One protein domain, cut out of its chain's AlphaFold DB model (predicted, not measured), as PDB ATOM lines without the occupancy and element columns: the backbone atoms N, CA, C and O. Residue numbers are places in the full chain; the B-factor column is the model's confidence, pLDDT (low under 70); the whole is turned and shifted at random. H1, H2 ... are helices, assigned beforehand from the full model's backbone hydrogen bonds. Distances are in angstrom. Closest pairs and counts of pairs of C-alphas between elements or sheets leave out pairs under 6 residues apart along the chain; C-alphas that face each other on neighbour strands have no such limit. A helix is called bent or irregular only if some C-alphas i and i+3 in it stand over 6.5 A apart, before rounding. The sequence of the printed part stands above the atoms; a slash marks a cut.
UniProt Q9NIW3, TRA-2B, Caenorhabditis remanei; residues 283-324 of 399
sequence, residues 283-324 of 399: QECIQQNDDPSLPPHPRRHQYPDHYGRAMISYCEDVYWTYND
ATOM      1  N   GLN A 283     -36.236  37.594 -49.679       82.50
ATOM      2  CA  GLN A 283     -37.628  37.183 -49.483       82.50
ATOM      3  C   GLN A 283     -37.998  35.978 -50.359       82.50
ATOM      4  O   GLN A 283     -38.694  35.075 -49.904       82.50
ATOM      5  N   GLU A 284     -37.495  35.945 -51.593       84.62
ATOM      6  CA  GLU A 284     -37.671  34.819 -52.512       84.62
ATOM      7  C   GLU A 284     -36.899  33.590 -52.014       84.62
ATOM      8  O   GLU A 284     -37.443  32.488 -51.977       84.62
ATOM      9  N   CYS A 285     -35.667  33.788 -51.523       86.12
ATOM     10  CA  CYS A 285     -34.903  32.727 -50.873       86.12
ATOM     11  C   CYS A 285     -35.634  32.177 -49.642       86.12
ATOM     12  O   CYS A 285     -35.622  30.968 -49.438       86.12
ATOM     13  N   ILE A 286     -36.279  33.025 -48.833       85.62
ATOM     14  CA  ILE A 286     -37.095  32.578 -47.696       85.62
ATOM     15  C   ILE A 286     -38.238  31.701 -48.195       85.62
ATOM     16  O   ILE A 286     -38.334  30.565 -47.757       85.62
ATOM     17  N   GLN A 287     -39.024  32.166 -49.165       85.06
ATOM     18  CA  GLN A 287     -40.177  31.420 -49.685       85.06
ATOM     19  C   GLN A 287     -39.798  30.064 -50.293       85.06
ATOM     20  O   GLN A 287     -40.467  29.068 -50.036       85.06
ATOM     21  N   GLN A 288     -38.695  29.995 -51.042       84.12
ATOM     22  CA  GLN A 288     -38.194  28.742 -51.626       84.12
ATOM     23  C   GLN A 288     -37.653  27.752 -50.582       84.12
ATOM     24  O   GLN A 288     -37.466  26.575 -50.881       84.12
ATOM     25  N   ASN A 289     -37.360  28.225 -49.368       85.94
ATOM     26  CA  ASN A 289     -36.746  27.448 -48.294       85.94
ATOM     27  C   ASN A 289     -37.619  27.385 -47.029       85.94
ATOM     28  O   ASN A 289     -37.115  26.973 -45.983       85.94
ATOM     29  N   ASP A 290     -38.886  27.799 -47.114       81.75
ATOM     30  CA  ASP A 290     -39.823  27.858 -45.981       81.75
ATOM     31  C   ASP A 290     -40.469  26.495 -45.681       81.75
ATOM     32  O   ASP A 290     -41.177  26.341 -44.692       81.75
ATOM     33  N   ASP A 291     -40.227  25.487 -46.525       83.50
ATOM     34  CA  ASP A 291     -40.746  24.137 -46.324       83.50
ATOM     35  C   ASP A 291     -40.073  23.471 -45.104       83.50
ATOM     36  O   ASP A 291     -38.873  23.164 -45.143       83.50
ATOM     37  N   PRO A 292     -40.831  23.198 -44.022       79.38
ATOM     38  CA  PRO A 292     -40.294  22.605 -42.802       79.38
ATOM     39  C   PRO A 292     -39.884  21.135 -42.971       79.38
ATOM     40  O   PRO A 292     -39.236  20.584 -42.082       79.38
ATOM     41  N   SER A 293     -40.258  20.485 -44.078       87.62
ATOM     42  CA  SER A 293     -39.833  19.118 -44.393       87.62
ATOM     43  C   SER A 293     -38.419  19.047 -44.980       87.62
ATOM     44  O   SER A 293     -37.822  17.968 -45.025       87.62
ATOM     45  N   LEU A 294     -37.853  20.187 -45.398       84.88
ATOM     46  CA  LEU A 294     -36.514  20.226 -45.967       84.88
ATOM     47  C   LEU A 294     -35.446  19.968 -44.896       84.88
ATOM     48  O   LEU A 294     -35.487  20.549 -43.808       84.88
ATOM     49  N   PRO A 295     -34.415  19.163 -45.210       89.06
ATOM     50  CA  PRO A 295     -33.273  19.031 -44.326       89.06
ATOM     51  C   PRO A 295     -32.511  20.366 -44.221       89.06
ATOM     52  O   PRO A 295     -32.588  21.214 -45.130       89.06
ATOM     53  N   PRO A 296     -31.711  20.549 -43.151       87.88
ATOM     54  CA  PRO A 296     -30.796  21.679 -43.036       87.88
ATOM     55  C   PRO A 296     -29.924  21.841 -44.288       87.88
ATOM     56  O   PRO A 296     -29.626  20.871 -44.987       87.88
ATOM     57  N   HIS A 297     -29.488  23.070 -44.572       90.12
ATOM     58  CA  HIS A 297     -28.621  23.337 -45.722       90.12
ATOM     59  C   HIS A 297     -27.360  22.440 -45.687       90.12
ATOM     60  O   HIS A 297     -26.762  22.317 -44.617       90.12
ATOM     61  N   PRO A 298     -26.875  21.874 -46.812       88.56
ATOM     62  CA  PRO A 298     -25.689  21.001 -46.812       88.56
ATOM     63  C   PRO A 298     -24.447  21.643 -46.169       88.56
ATOM     64  O   PRO A 298     -23.675  21.002 -45.458       88.56
ATOM     65  N   ARG A 299     -24.292  22.958 -46.361       85.12
ATOM     66  CA  ARG A 299     -23.213  23.782 -45.784       85.12
ATOM     67  C   ARG A 299     -23.534  24.396 -44.419       85.12
ATOM     68  O   ARG A 299     -22.825  25.291 -43.977       85.12
ATOM     69  N   ARG A 300     -24.585  23.936 -43.731       88.31
ATOM     70  CA  ARG A 300     -25.041  24.498 -42.446       88.31
ATOM     71  C   ARG A 300     -23.921  24.655 -41.417       88.31
ATOM     72  O   ARG A 300     -23.864  25.677 -40.753       88.31
ATOM     73  N   HIS A 301     -23.031  23.672 -41.352       85.94
ATOM     74  CA  HIS A 301     -21.893  23.614 -40.434       85.94
ATOM     75  C   HIS A 301     -20.841  24.718 -40.647       85.94
ATOM     76  O   HIS A 301     -20.011  24.931 -39.772       85.94
ATOM     77  N   GLN A 302     -20.843  25.395 -41.799       85.31
ATOM     78  CA  GLN A 302     -19.865  26.442 -42.124       85.31
ATOM     79  C   GLN A 302     -20.360  27.839 -41.729       85.31
ATOM     80  O   GLN A 302     -19.574  28.779 -41.684       85.31
ATOM     81  N   TYR A 303     -21.657  27.980 -41.450       85.81
ATOM     82  CA  TYR A 303     -22.320  29.254 -41.193       85.81
ATOM     83  C   TYR A 303     -22.750  29.383 -39.725       85.81
ATOM     84  O   TYR A 303     -22.962  28.368 -39.062       85.81
ATOM     85  N   PRO A 304     -22.951  30.612 -39.212       85.25
ATOM     86  CA  PRO A 304     -23.408  30.829 -37.840       85.25
ATOM     87  C   PRO A 304     -24.740  30.141 -37.522       85.25
ATOM     88  O   PRO A 304     -25.663  30.148 -38.337       85.25
ATOM     89  N   ASP A 305     -24.909  29.661 -36.288       84.19
ATOM     90  CA  ASP A 305     -26.102  28.916 -35.848       84.19
ATOM     91  C   ASP A 305     -27.426  29.687 -35.949       84.19
ATOM     92  O   ASP A 305     -28.495  29.088 -35.939       84.19
ATOM     93  N   HIS A 306     -27.412  31.007 -36.099       85.06
ATOM     94  CA  HIS A 306     -28.636  31.786 -36.307       85.06
ATOM     95  C   HIS A 306     -29.041  31.900 -37.789       85.06
ATOM     96  O   HIS A 306     -30.132  32.380 -38.085       85.06
ATOM     97  N   TYR A 307     -28.200  31.465 -38.732       87.88
ATOM     98  CA  TYR A 307     -28.529  31.512 -40.158       87.88
ATOM     99  C   TYR A 307     -29.517  30.400 -40.530       87.88
ATOM    100  O   TYR A 307     -29.218  29.213 -40.438       87.88
ATOM    101  N   GLY A 308     -30.704  30.780 -40.999       87.38
ATOM    102  CA  GLY A 308     -31.656  29.831 -41.579       87.38
ATOM    103  C   GLY A 308     -31.178  29.278 -42.927       87.38
ATOM    104  O   GLY A 308     -30.286  29.842 -43.564       87.38
ATOM    105  N   ARG A 309     -31.818  28.202 -43.406       90.25
ATOM    106  CA  ARG A 309     -31.532  27.598 -44.723       90.25
ATOM    107  C   ARG A 309     -31.564  28.642 -45.844       90.25
ATOM    108  O   ARG A 309     -30.619  28.718 -46.618       90.25
ATOM    109  N   ALA A 310     -32.583  29.500 -45.838       89.56
ATOM    110  CA  ALA A 310     -32.751  30.606 -46.778       89.56
ATOM    111  C   ALA A 310     -31.576  31.594 -46.792       89.56
ATOM    112  O   ALA A 310     -31.141  32.015 -47.859       89.56
ATOM    113  N   MET A 311     -31.047  31.947 -45.616       89.81
ATOM    114  CA  MET A 311     -29.919  32.874 -45.504       89.81
ATOM    115  C   MET A 311     -28.652  32.253 -46.085       89.81
ATOM    116  O   MET A 311     -27.904  32.914 -46.796       89.81
ATOM    117  N   ILE A 312     -28.441  30.963 -45.830       90.50
ATOM    118  CA  ILE A 312     -27.306  30.236 -46.397       90.50
ATOM    119  C   ILE A 312     -27.452  30.137 -47.920       90.50
ATOM    120  O   ILE A 312     -26.493  30.418 -48.628       90.50
ATOM    121  N   SER A 313     -28.645  29.832 -48.438       89.50
ATOM    122  CA  SER A 313     -28.905  29.823 -49.885       89.50
ATOM    123  C   SER A 313     -28.699  31.196 -50.527       89.50
ATOM    124  O   SER A 313     -28.153  31.276 -51.622       89.50
ATOM    125  N   TYR A 314     -29.067  32.276 -49.833       90.31
ATOM    126  CA  TYR A 314     -28.784  33.640 -50.274       90.31
ATOM    127  C   TYR A 314     -27.277  33.921 -50.338       90.31
ATOM    128  O   TYR A 314     -26.808  34.492 -51.319       90.31
ATOM    129  N   CYS A 315     -26.503  33.523 -49.322       87.81
ATOM    130  CA  CYS A 315     -25.052  33.727 -49.293       87.81
ATOM    131  C   CYS A 315     -24.318  32.886 -50.349       87.81
ATOM    132  O   CYS A 315     -23.391  33.378 -50.986       87.81
ATOM    133  N   GLU A 316     -24.740  31.639 -50.556       87.56
ATOM    134  CA  GLU A 316     -24.154  30.691 -51.516       87.56
ATOM    135  C   GLU A 316     -24.583  30.948 -52.968       87.56
ATOM    136  O   GLU A 316     -24.154  30.231 -53.871       87.56
ATOM    137  N   ASP A 317     -25.408  31.967 -53.219       88.44
ATOM    138  CA  ASP A 317     -25.928  32.230 -54.552       88.44
ATOM    139  C   ASP A 317     -24.814  32.472 -55.583       88.44
ATOM    140  O   ASP A 317     -23.817  33.171 -55.352       88.44
ATOM    141  N   VAL A 318     -25.027  31.898 -56.763       86.06
ATOM    142  CA  VAL A 318     -24.115  31.934 -57.907       86.06
ATOM    143  C   VAL A 318     -23.902  33.363 -58.429       86.06
ATOM    144  O   VAL A 318     -22.858  33.676 -58.998       86.06
ATOM    145  N   TYR A 319     -24.837  34.278 -58.179       87.00
ATOM    146  CA  TYR A 319     -24.657  35.690 -58.506       87.00
ATOM    147  C   TYR A 319     -23.416  36.297 -57.855       87.00
ATOM    148  O   TYR A 319     -22.674  37.036 -58.508       87.00
ATOM    149  N   TRP A 320     -23.155  35.958 -56.589       84.69
ATOM    150  CA  TRP A 320     -22.026  36.509 -55.844       84.69
ATOM    151  C   TRP A 320     -20.686  36.004 -56.366       84.69
ATOM    152  O   TRP A 320     -19.705  36.733 -56.299       84.69
ATOM    153  N   THR A 321     -20.612  34.771 -56.886       79.12
ATOM    154  CA  THR A 321     -19.370  34.270 -57.503       79.12
ATOM    155  C   THR A 321     -19.091  34.950 -58.841       79.12
ATOM    156  O   THR A 321     -17.946  35.301 -59.107       79.12
ATOM    157  N   TYR A 322     -20.110  35.178 -59.676       79.00
ATOM    158  CA  TYR A 322     -19.913  35.809 -60.987       79.00
ATOM    159  C   TYR A 322     -19.645  37.317 -60.927       79.00
ATOM    160  O   TYR A 322     -19.016  37.857 -61.838       79.00
ATOM    161  N   ASN A 323     -20.124  37.997 -59.883       77.44
ATOM    162  CA  ASN A 323     -20.036  39.454 -59.758       77.44
ATOM    163  C   ASN A 323     -19.043  39.920 -58.687       77.44
ATOM    164  O   ASN A 323     -19.050  41.097 -58.319       77.44
ATOM    165  N   ASP A 324     -18.167  39.030 -58.212       73.19
ATOM    166  CA  ASP A 324     -17.092  39.407 -57.296       73.19
ATOM    167  C   ASP A 324     -16.228  40.530 -57.909       73.19
ATOM    168  O   ASP A 324     -15.884  40.515 -59.095       73.19
TER     169      ASP A 324
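Overview. This is residues 283 to 324 of the 399 residues of the protein "TRA-2B" of Caenorhabditis remanei (UniProt Q9NIW3). A short helix, H1, packs slantwise on the first part of a second short helix, H2, and between the two the chain swings out in a wide loop, residues 289 to 308, that passes round to the side of H2 away from H1. Beyond H2 a third small helix, H3, carries the chain onward, and residues 318 to 324, of which 318 to 322 belong to H3, stick out as a free arm. The printed part has 42 residues with three named helices, in the order H1, H2, H3, and no named strand; the class is all helix, though under half of the residues, 18 of 42, are in named elements. It is only just compact, close to loose, with a radius of gyration of the C-alphas of 10.7 A, and the C-alphas span 32 by 22 by 15 A along their three main axes.

Arrangement. H1, residues 283 to 288, touches H2, residues 309 to 315, with 7 pairs of C-alphas within 8 A. The closest C-alphas of the two are those of Ile 286 and Ala 310, 4.9 A apart. Their centres are 9.0 A apart, and they run opposite ways at a steep tilt of 53 degrees. H3, residues 318 to 322, touches no helix: H2 and H3 meet only through their link, and H1 and H3 are apart. In H1, H2 and H3 every O i to N i+4 pair is within hydrogen-bond range.

Along the chain. H1 begins at Gln 283, whose C-alpha is at (-37.628, 37.183, -49.483), and ends at Gln 288, 8.7 A away from C-alpha to C-alpha. Residues 289 to 308 hold no named element, and their C-alphas lie 7 to 15 A from the mean of all C-alphas. H2, the longest helix with 7 residues, runs from Arg 309, with its C-alpha at (-31.532, 27.598, -44.723), to Cys 315, and measures 10.0 A from first to last C-alpha. H3 runs from Val 318 to Tyr 322, where the C-alpha is at (-19.913, 35.809, -60.987), and measures 6.5 A. None of the three helices is bent or irregular.

Size, cuts and confidence. The two C-alphas farthest apart are those of Ser 293 and Asp 324, at 33.1 A, while the first and last printed C-alphas, of Gln 283 and Asp 324, are 22.1 A apart. The link from H1 to H2 is long, with 20 residues, and the link from H2 to H3 is tight, with 2 residues. The printed part has no cut. The mean pLDDT of the printed part is 85.6, and no printed residue is under 70.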